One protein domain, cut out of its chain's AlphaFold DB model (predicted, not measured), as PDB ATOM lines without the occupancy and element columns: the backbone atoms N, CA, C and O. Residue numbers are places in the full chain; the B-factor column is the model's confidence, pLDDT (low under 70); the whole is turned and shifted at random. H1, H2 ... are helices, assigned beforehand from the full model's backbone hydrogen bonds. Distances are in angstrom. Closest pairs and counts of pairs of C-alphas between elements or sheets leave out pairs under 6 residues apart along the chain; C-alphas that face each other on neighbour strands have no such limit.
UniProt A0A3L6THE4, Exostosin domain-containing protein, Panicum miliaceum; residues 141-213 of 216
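What this domain is: This is residues 141 to 213 of the 216 residues of the protein "Exostosin domain-containing protein" of Panicum miliaceum (UniProt A0A3L6THE4). Little regular structure is here: three short helices sit along a loose run of loops, with the long link from H2 to H3 folding back on itself towards one end of the longest axis and residues 206 to 212 sticking out at the other. The printed part has 73 residues, 18 of them in H1, H2 and H3, in that order, with no named strand; the class is all helix. It is loose, with a radius of gyration of the C-alphas of 15.1 A, and spans 49 by 34 by 16 A, only just flat.

How they stand to each other: H1, residues 144 to 148, and H2, residues 150 to 153, are close but not clearly touching; their closest C-alphas, of Leu 146 and Leu 153, are 6.9 A apart. H3, residues 192 to 200, is near H1, with 5 pairs of C-alphas within 10 A, and apart from H2. In the link between H2 and H3, residues 171 to 172 pair antiparallel with 184 to 185. In H1 and H3 every O i to N i+4 pair is within hydrogen-bond range; H2 is too short for one.

Where its parts are: H1 begins at C-alpha 144 (12.971, -56.824, -44.379) and measures 6.2 A, H2 5.4 A. H3 measures 11.9 A and ends at C-alpha 200 (-0.242, -58.852, -46.079).

The domain as a whole: The farthest C-alphas, of Gly 176 and Ser 211, are 49.9 A apart. The printed part has no cut; the link H2 to H3 is long, H1 to H2 tight. No printed residue is under 70 in pLDDT.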
ATOM      1  N   ARG A 141      16.601 -61.076 -46.285       93.62
ATOM      2  CA  ARG A 141      17.261 -60.458 -47.448       93.62
ATOM      3  C   ARG A 141      16.326 -60.100 -48.604       93.62
ATOM      4  O   ARG A 141      16.691 -59.272 -49.430       93.62
ATOM      5  N   PHE A 142      15.178 -60.767 -48.702       91.00
ATOM      6  CA  PHE A 142      14.240 -60.569 -49.801       91.00
ATOM      7  C   PHE A 142      13.247 -59.435 -49.548       91.00
ATOM      8  O   PHE A 142      12.781 -58.869 -50.523       91.00
ATOM      9  N   ASN A 143      12.979 -59.072 -48.285       92.00
ATOM     10  CA  ASN A 143      12.008 -58.032 -47.926       92.00
ATOM     11  C   ASN A 143      12.559 -57.115 -46.817       92.00
ATOM     12  O   ASN A 143      12.953 -55.982 -47.076       92.00
ATOM     13  N   GLU A 144      12.643 -57.616 -45.580       93.44
ATOM     14  CA  GLU A 144      12.971 -56.824 -44.379       93.44
ATOM     15  C   GLU A 144      14.317 -56.099 -44.462       93.44
ATOM     16  O   GLU A 144      14.437 -54.937 -44.070       93.44
ATOM     17  N   ASP A 145      15.344 -56.775 -44.978       95.50
ATOM     18  CA  ASP A 145      16.678 -56.193 -45.080       95.50
ATOM     19  C   ASP A 145      16.713 -55.078 -46.131       95.50
ATOM     20  O   ASP A 145      17.476 -54.130 -45.972       95.50
ATOM     21  N   LEU A 146      15.865 -55.137 -47.167       94.31
ATOM     22  CA  LEU A 146      15.780 -54.076 -48.173       94.31
ATOM     23  C   LEU A 146      15.289 -52.771 -47.537       94.31
ATOM     24  O   LEU A 146      15.852 -51.707 -47.786       94.31
ATOM     25  N   VAL A 147      14.291 -52.864 -46.657       95.12
ATOM     26  CA  VAL A 147      13.756 -51.710 -45.925       95.12
ATOM     27  C   VAL A 147      14.747 -51.233 -44.862       95.12
ATOM     28  O   VAL A 147      15.038 -50.041 -44.777       95.12
ATOM     29  N   ARG A 148      15.321 -52.149 -44.070       95.81
ATOM     30  CA  ARG A 148      16.270 -51.811 -42.993       95.81
ATOM     31  C   ARG A 148      17.552 -51.172 -43.523       95.81
ATOM     32  O   ARG A 148      18.058 -50.214 -42.942       95.81
ATOM     33  N   ASP A 149      18.084 -51.709 -44.613       96.00
ATOM     34  CA  ASP A 149      19.339 -51.293 -45.229       96.00
ATOM     35  C   ASP A 149      19.101 -50.447 -46.497       96.00
ATOM     36  O   ASP A 149      19.946 -50.402 -47.390       96.00
ATOM     37  N   CYS A 150      17.983 -49.714 -46.557       94.94
ATOM     38  CA  CYS A 150      17.534 -48.932 -47.715       94.94
ATOM     39  C   CYS A 150      18.597 -47.990 -48.308       94.94
ATOM     40  O   CYS A 150      18.707 -47.858 -49.526       94.94
ATOM     41  N   LYS A 151      19.472 -47.407 -47.481       95.69
ATOM     42  CA  LYS A 151      20.590 -46.553 -47.944       95.69
ATOM     43  C   LYS A 151      21.671 -47.310 -48.716       95.69
ATOM     44  O   LYS A 151      22.444 -46.704 -49.448       95.69
ATOM     45  N   LYS A 152      21.775 -48.624 -48.511       94.88
ATOM     46  CA  LYS A 152      22.775 -49.493 -49.145       94.88
ATOM     47  C   LYS A 152      22.277 -50.082 -50.464       94.88
ATOM     48  O   LYS A 152      23.093 -50.596 -51.223       94.88
ATOM     49  N   LEU A 153      20.972 -49.994 -50.743       91.38
ATOM     50  CA  LEU A 153      20.370 -50.537 -51.962       91.38
ATOM     51  C   LEU A 153      20.902 -49.863 -53.223       91.38
ATOM     52  O   LEU A 153      21.098 -50.526 -54.240       91.38
ATOM     53  N   TRP A 154      21.178 -48.559 -53.153       91.12
ATOM     54  CA  TRP A 154      21.744 -47.831 -54.274       91.12
ATOM     55  C   TRP A 154      22.847 -46.879 -53.822       91.12
ATOM     56  O   TRP A 154      22.633 -45.961 -53.042       91.12
ATOM     57  N   ARG A 155      24.053 -47.076 -54.365       92.62
ATOM     58  CA  ARG A 155      25.258 -46.317 -53.987       92.62
ATOM     59  C   ARG A 155      25.122 -44.799 -54.151       92.62
ATOM     60  O   ARG A 155      25.824 -44.061 -53.471       92.62
ATOM     61  N   PHE A 156      24.280 -44.351 -55.074       93.12
ATOM     62  CA  PHE A 156      24.193 -42.945 -55.466       93.12
ATOM     63  C   PHE A 156      22.930 -42.246 -54.957       93.12
ATOM     64  O   PHE A 156      22.776 -41.052 -55.196       93.12
ATOM     65  N   TYR A 157      22.024 -42.960 -54.283       91.44
ATOM     66  CA  TYR A 157      20.728 -42.410 -53.902       91.44
ATOM     67  C   TYR A 157      20.217 -43.026 -52.601       91.44
ATOM     68  O   TYR A 157      20.208 -44.246 -52.438       91.44
ATOM     69  N   ASP A 158      19.738 -42.179 -51.691       93.69
ATOM     70  CA  ASP A 158      19.045 -42.643 -50.493       93.69
ATOM     71  C   ASP A 158      17.643 -43.140 -50.874       93.69
ATOM     72  O   ASP A 158      16.750 -42.345 -51.162       93.69
ATOM     73  N   MET A 159      17.449 -44.460 -50.885       94.12
ATOM     74  CA  MET A 159      16.159 -45.072 -51.215       94.12
ATOM     75  C   MET A 159      15.159 -45.020 -50.053       94.12
ATOM     76  O   MET A 159      13.970 -45.238 -50.271       94.12
ATOM     77  N   CYS A 160      15.589 -44.720 -48.823       95.81
ATOM     78  CA  CYS A 160      14.720 -44.769 -47.645       95.81
ATOM     79  C   CYS A 160      13.463 -43.884 -47.737       95.81
ATOM     80  O   CYS A 160      12.407 -44.328 -47.289       95.81
ATOM     81  N   PRO A 161      13.492 -42.673 -48.334       95.44
ATOM     82  CA  PRO A 161      12.281 -41.876 -48.526       95.44
ATOM     83  C   PRO A 161      11.217 -42.565 -49.389       95.44
ATOM     84  O   PRO A 161      10.031 -42.282 -49.222       95.44
ATOM     85  N   LEU A 162      11.629 -43.455 -50.298       94.56
ATOM     86  CA  LEU A 162      10.736 -44.245 -51.149       94.56
ATOM     87  C   LEU A 162      10.160 -45.454 -50.402       94.56
ATOM     88  O   LEU A 162       9.078 -45.903 -50.749       94.56
ATOM     89  N   LEU A 163      10.862 -45.944 -49.374       95.81
ATOM     90  CA  LEU A 163      10.468 -47.101 -48.559       95.81
ATOM     91  C   LEU A 163       9.759 -46.720 -47.242       95.81
ATOM     92  O   LEU A 163       9.441 -47.561 -46.405       95.81
ATOM     93  N   ALA A 164       9.489 -45.432 -47.025       94.75
ATOM     94  CA  ALA A 164       8.736 -44.970 -45.864       94.75
ATOM     95  C   ALA A 164       7.272 -45.461 -45.891       94.75
ATOM     96  O   ALA A 164       6.737 -45.796 -46.942       94.75
ATOM     97  N   ASN A 165       6.598 -45.434 -44.734       95.62
ATOM     98  CA  ASN A 165       5.168 -45.755 -44.600       95.62
ATOM     99  C   ASN A 165       4.780 -47.126 -45.179       95.62
ATOM    100  O   ASN A 165       3.897 -47.201 -46.032       95.62
ATOM    101  N   CYS A 166       5.423 -48.204 -44.712       95.12
ATOM    102  CA  CYS A 166       5.220 -49.551 -45.265       95.12
ATOM    103  C   CYS A 166       5.422 -49.554 -46.787       95.12
ATOM    104  O   CYS A 166       4.550 -49.986 -47.541       95.12
ATOM    105  N   ASP A 167       6.540 -48.958 -47.206       95.62
ATOM    106  CA  ASP A 167       7.014 -48.922 -48.587       95.62
ATOM    107  C   ASP A 167       6.152 -48.122 -49.570       95.62
ATOM    108  O   ASP A 167       6.431 -48.080 -50.763       95.62
ATOM    109  N   MET A 168       5.135 -47.410 -49.077       96.12
ATOM    110  CA  MET A 168       4.327 -46.508 -49.902       96.12
ATOM    111  C   MET A 168       5.052 -45.204 -50.249       96.12
ATOM    112  O   MET A 168       4.597 -44.483 -51.136       96.12
ATOM    113  N   GLY A 169       6.152 -44.883 -49.566       95.81
ATOM    114  CA  GLY A 169       6.932 -43.665 -49.749       95.81
ATOM    115  C   GLY A 169       6.472 -42.508 -48.863       95.81
ATOM    116  O   GLY A 169       5.714 -42.667 -47.902       95.81
ATOM    117  N   ARG A 170       6.971 -41.305 -49.152       94.56
ATOM    118  CA  ARG A 170       6.620 -40.083 -48.410       94.56
ATOM    119  C   ARG A 170       5.129 -39.774 -48.561       94.56
ATOM    120  O   ARG A 170       4.614 -39.801 -49.672       94.56
ATOM    121  N   GLY A 171       4.453 -39.426 -47.468       93.88
ATOM    122  CA  GLY A 171       3.077 -38.928 -47.534       93.88
ATOM    123  C   GLY A 171       2.991 -37.635 -48.347       93.88
ATOM    124  O   GLY A 171       3.821 -36.742 -48.171       93.88
ATOM    125  N   LEU A 172       2.000 -37.550 -49.226       91.88
ATOM    126  CA  LEU A 172       1.662 -36.346 -49.976       91.88
ATOM    127  C   LEU A 172       0.585 -35.579 -49.205       91.88
ATOM    128  O   LEU A 172      -0.412 -36.162 -48.772       91.88
ATOM    129  N   GLY A 173       0.829 -34.287 -48.993       87.81
ATOM    130  CA  GLY A 173      -0.131 -33.375 -48.375       87.81
ATOM    131  C   GLY A 173      -1.157 -32.859 -49.381       87.81
ATOM    132  O   GLY A 173      -1.250 -33.341 -50.508       87.81
ATOM    133  N   ASP A 174      -1.885 -31.817 -48.999       86.06
ATOM    134  CA  ASP A 174      -2.840 -31.111 -49.855       86.06
ATOM    135  C   ASP A 174      -2.153 -30.174 -50.868       86.06
ATOM    136  O   ASP A 174      -2.671 -29.099 -51.169       86.06
ATOM    137  N   GLU A 175      -0.989 -30.561 -51.403       81.38
ATOM    138  CA  GLU A 175      -0.190 -29.723 -52.301       81.38
ATOM    139  C   GLU A 175      -1.042 -29.245 -53.490       81.38
ATOM    140  O   GLU A 175      -1.435 -30.016 -54.367       81.38
ATOM    141  N   GLY A 176      -1.398 -27.956 -53.476       80.81
ATOM    142  CA  GLY A 176      -2.262 -27.339 -54.486       80.81
ATOM    143  C   GLY A 176      -3.718 -27.825 -54.498       80.81
ATOM    144  O   GLY A 176      -4.413 -27.594 -55.483       80.81
ATOM    145  N   GLY A 177      -4.191 -28.505 -53.448       83.94
ATOM    146  CA  GLY A 177      -5.543 -29.064 -53.354       83.94
ATOM    147  C   GLY A 177      -5.801 -30.266 -54.270       83.94
ATOM    148  O   GLY A 177      -6.948 -30.689 -54.407       83.94
ATOM    149  N   VAL A 178      -4.759 -30.811 -54.908       88.38
ATOM    150  CA  VAL A 178      -4.872 -31.939 -55.850       88.38
ATOM    151  C   VAL A 178      -5.120 -33.252 -55.111       88.38
ATOM    152  O   VAL A 178      -5.914 -34.083 -55.552       88.38
ATOM    153  N   PHE A 179      -4.458 -33.430 -53.970       89.75
ATOM    154  CA  PHE A 179      -4.576 -34.619 -53.139       89.75
ATOM    155  C   PHE A 179      -5.396 -34.331 -51.886       89.75
ATOM    156  O   PHE A 179      -5.430 -33.216 -51.365       89.75
ATOM    157  N   SER A 180      -6.057 -35.368 -51.373       89.38
ATOM    158  CA  SER A 180      -6.661 -35.289 -50.045       89.38
ATOM    159  C   SER A 180      -5.563 -35.105 -48.987       89.38
ATOM    160  O   SER A 180      -4.487 -35.676 -49.153       89.38
ATOM    161  N   PRO A 181      -5.830 -34.429 -47.852       87.75
ATOM    162  CA  PRO A 181      -4.814 -34.176 -46.819       87.75
ATOM    163  C   PRO A 181      -4.160 -35.433 -46.217       87.75
ATOM    164  O   PRO A 181      -3.185 -35.336 -45.479       87.75
ATOM    165  N   ARG A 182      -4.746 -36.615 -46.444       90.56
ATOM    166  CA  ARG A 182      -4.271 -37.912 -45.957       90.56
ATOM    167  C   ARG A 182      -4.510 -38.986 -47.014       90.56
ATOM    168  O   ARG A 182      -5.432 -38.874 -47.817       90.56
ATOM    169  N   GLY A 183      -3.728 -40.062 -46.935       91.50
ATOM    170  CA  GLY A 183      -3.921 -41.281 -47.729       91.50
ATOM    171  C   GLY A 183      -3.200 -41.300 -49.076       91.50
ATOM    172  O   GLY A 183      -3.212 -42.333 -49.736       91.50
ATOM    173  N   TRP A 184      -2.542 -40.205 -49.456       94.31
ATOM    174  CA  TRP A 184      -1.722 -40.124 -50.660       94.31
ATOM    175  C   TRP A 184      -0.245 -40.251 -50.309       94.31
ATOM    176  O   TRP A 184       0.207 -39.718 -49.296       94.31
ATOM    177  N   PHE A 185       0.508 -40.961 -51.146       95.31
ATOM    178  CA  PHE A 185       1.933 -41.197 -50.954       95.31
ATOM    179  C   PHE A 185       2.675 -41.098 -52.290       95.31
ATOM    180  O   PHE A 185       2.133 -41.438 -53.342       95.31
ATOM    181  N   ALA A 186       3.924 -40.641 -52.247       94.44
ATOM    182  CA  ALA A 186       4.845 -40.603 -53.376       94.44
ATOM    183  C   ALA A 186       5.434 -42.002 -53.621       94.44
ATOM    184  O   ALA A 186       6.625 -42.240 -53.405       94.44
ATOM    185  N   THR A 187       4.574 -42.938 -54.018       96.25
ATOM    186  CA  THR A 187       4.929 -44.347 -54.200       96.25
ATOM    187  C   THR A 187       5.865 -44.543 -55.383       96.25
ATOM    188  O   THR A 187       5.664 -43.984 -56.461       96.25
ATOM    189  N   ASN A 188       6.897 -45.365 -55.192       94.56
ATOM    190  CA  ASN A 188       7.845 -45.693 -56.246       94.56
ATOM    191  C   ASN A 188       7.412 -46.957 -57.002       94.56
ATOM    192  O   ASN A 188       7.039 -47.959 -56.394       94.56
ATOM    193  N   GLN A 189       7.526 -46.941 -58.331       94.50
ATOM    194  CA  GLN A 189       7.105 -48.044 -59.205       94.50
ATOM    195  C   GLN A 189       7.774 -49.403 -58.916       94.50
ATOM    196  O   GLN A 189       7.262 -50.429 -59.346       94.50
ATOM    197  N   PHE A 190       8.897 -49.429 -58.193       91.19
ATOM    198  CA  PHE A 190       9.653 -50.647 -57.875       91.19
ATOM    199  C   PHE A 190       9.404 -51.192 -56.461       91.19
ATOM    200  O   PHE A 190      10.127 -52.073 -56.011       91.19
ATOM    201  N   THR A 191       8.417 -50.660 -55.737       93.81
ATOM    202  CA  THR A 191       8.179 -50.997 -54.316       93.81
ATOM    203  C   THR A 191       6.975 -51.905 -54.087       93.81
ATOM    204  O   THR A 191       6.642 -52.205 -52.945       93.81
ATOM    205  N   LEU A 192       6.335 -52.386 -55.159       94.25
ATOM    206  CA  LEU A 192       5.089 -53.152 -55.077       94.25
ATOM    207  C   LEU A 192       5.208 -54.405 -54.196       94.25
ATOM    208  O   LEU A 192       4.325 -54.637 -53.374       94.25
ATOM    209  N   ASP A 193       6.294 -55.173 -54.325       93.12
ATOM    210  CA  ASP A 193       6.506 -56.395 -53.536       93.12
ATOM    211  C   ASP A 193       6.622 -56.098 -52.035       93.12
ATOM    212  O   ASP A 193       6.052 -56.805 -51.203       93.12
ATOM    213  N   LEU A 194       7.302 -55.003 -51.689       94.50
ATOM    214  CA  LEU A 194       7.479 -54.568 -50.305       94.50
ATOM    215  C   LEU A 194       6.159 -54.064 -49.709       94.50
ATOM    216  O   LEU A 194       5.773 -54.486 -48.618       94.50
ATOM    217  N   ILE A 195       5.409 -53.256 -50.470       96.00
ATOM    218  CA  ILE A 195       4.070 -52.792 -50.080       96.00
ATOM    219  C   ILE A 195       3.151 -53.990 -49.844       96.00
ATOM    220  O   ILE A 195       2.453 -54.044 -48.830       96.00
ATOM    221  N   PHE A 196       3.141 -54.952 -50.768       94.06
ATOM    222  CA  PHE A 196       2.313 -56.145 -50.647       94.06
ATOM    223  C   PHE A 196       2.685 -56.934 -49.393       94.06
ATOM    224  O   PHE A 196       1.816 -57.190 -48.565       94.06
ATOM    225  N   HIS A 197       3.968 -57.229 -49.184       94.44
ATOM    226  CA  HIS A 197       4.449 -57.935 -47.994       94.44
ATOM    227  C   HIS A 197       4.055 -57.223 -46.691       94.44
ATOM    228  O   HIS A 197       3.479 -57.842 -45.794       94.44
ATOM    229  N   ALA A 198       4.278 -55.909 -46.597       94.62
ATOM    230  CA  ALA A 198       3.935 -55.127 -45.410       94.62
ATOM    231  C   ALA A 198       2.422 -55.097 -45.135       94.62
ATOM    232  O   ALA A 198       1.997 -55.173 -43.980       94.62
ATOM    233  N   ARG A 199       1.588 -55.017 -46.180       94.44
ATOM    234  CA  ARG A 199       0.121 -55.054 -46.055       94.44
ATOM    235  C   ARG A 199      -0.388 -56.438 -45.687       94.44
ATOM    236  O   ARG A 199      -1.236 -56.550 -44.803       94.44
ATOM    237  N   MET A 200       0.150 -57.471 -46.322       93.75
ATOM    238  CA  MET A 200      -0.242 -58.852 -46.079       93.75
ATOM    239  C   MET A 200       0.085 -59.290 -44.657       93.75
ATOM    240  O   MET A 200      -0.756 -59.933 -44.042       93.75
ATOM    241  N   LYS A 201       1.210 -58.844 -44.078       92.94
ATOM    242  CA  LYS A 201       1.535 -59.056 -42.653       92.94
ATOM    243  C   LYS A 201       0.450 -58.595 -41.676       92.94
ATOM    244  O   LYS A 201       0.364 -59.136 -40.579       92.94
ATOM    245  N   GLY A 202      -0.341 -57.587 -42.043       93.12
ATOM    246  CA  GLY A 202      -1.427 -57.055 -41.216       93.12
ATOM    247  C   GLY A 202      -2.803 -57.648 -41.521       93.12
ATOM    248  O   GLY A 202      -3.798 -57.160 -40.987       93.12
ATOM    249  N   TYR A 203      -2.895 -58.637 -42.411       95.69
ATOM    250  CA  TYR A 203      -4.171 -59.211 -42.821       95.69
ATOM    251  C   TYR A 203      -4.755 -60.127 -41.731       95.69
ATOM    252  O   TYR A 203      -4.076 -61.011 -41.218       95.69
ATOM    253  N   GLU A 204      -6.035 -59.921 -41.390       95.62
ATOM    254  CA  GLU A 204      -6.720 -60.598 -40.268       95.62
ATOM    255  C   GLU A 204      -6.738 -62.128 -40.416       95.62
ATOM    256  O   GLU A 204      -6.677 -62.841 -39.421       95.62
ATOM    257  N   CYS A 205      -6.795 -62.630 -41.653       95.94
ATOM    258  CA  CYS A 205      -6.903 -64.057 -41.949       95.94
ATOM    259  C   CYS A 205      -5.577 -64.662 -42.438       95.94
ATOM    260  O   CYS A 205      -5.573 -65.503 -43.340       95.94
ATOM    261  N   LEU A 206      -4.438 -64.235 -41.883       95.50
ATOM    262  CA  LEU A 206      -3.185 -64.968 -42.070       95.50
ATOM    263  C   LEU A 206      -3.216 -66.295 -41.305       95.50
ATOM    264  O   LEU A 206      -3.622 -66.348 -40.145       95.50
ATOM    265  N   THR A 207      -2.755 -67.365 -41.948       94.94
ATOM    266  CA  THR A 207      -2.593 -68.691 -41.335       94.94
ATOM    267  C   THR A 207      -1.131 -69.128 -41.389       94.94
ATOM    268  O   THR A 207      -0.424 -68.812 -42.343       94.94
ATOM    269  N   GLY A 208      -0.680 -69.863 -40.369       93.94
ATOM    270  CA  GLY A 208       0.607 -70.572 -40.374       93.94
ATOM    271  C   GLY A 208       0.516 -71.991 -40.949       93.94
ATOM    272  O   GLY A 208       1.540 -72.643 -41.134       93.94
ATOM    273  N   ASP A 209      -0.697 -72.468 -41.233       94.19
ATOM    274  CA  ASP A 209      -0.947 -73.758 -41.868       94.19
ATOM    275  C   ASP A 209      -1.287 -73.548 -43.355       94.19
ATOM    276  O   ASP A 209      -2.355 -72.999 -43.660       94.19
ATOM    277  N   PRO A 210      -0.415 -73.976 -44.290       93.75
ATOM    278  CA  PRO A 210      -0.657 -73.828 -45.721       93.75
ATOM    279  C   PRO A 210      -1.870 -74.625 -46.214       93.75
ATOM    280  O   PRO A 210      -2.430 -74.273 -47.247       93.75
ATOM    281  N   SER A 211      -2.313 -75.663 -45.493       93.31
ATOM    282  CA  SER A 211      -3.480 -76.468 -45.886       93.31
ATOM    283  C   SER A 211      -4.814 -75.731 -45.721       93.31
ATOM    284  O   SER A 211      -5.802 -76.106 -46.349       93.31
ATOM    285  N   LEU A 212      -4.839 -74.667 -44.910       93.75
ATOM    286  CA  LEU A 212      -6.023 -73.833 -44.695       93.75
ATOM    287  C   LEU A 212      -6.134 -72.687 -45.705       93.75
ATOM    288  O   LEU A 212      -7.189 -72.058 -45.788       93.75
ATOM    289  N   ALA A 213      -5.063 -72.383 -46.442       94.44
ATOM    290  CA  ALA A 213      -5.050 -71.282 -47.393       94.44
ATOM    291  C   ALA A 213      -6.075 -71.509 -48.515       94.44
ATOM    292  O   ALA A 213      -6.168 -72.588 -49.092       94.44
TER     293      ALA A 213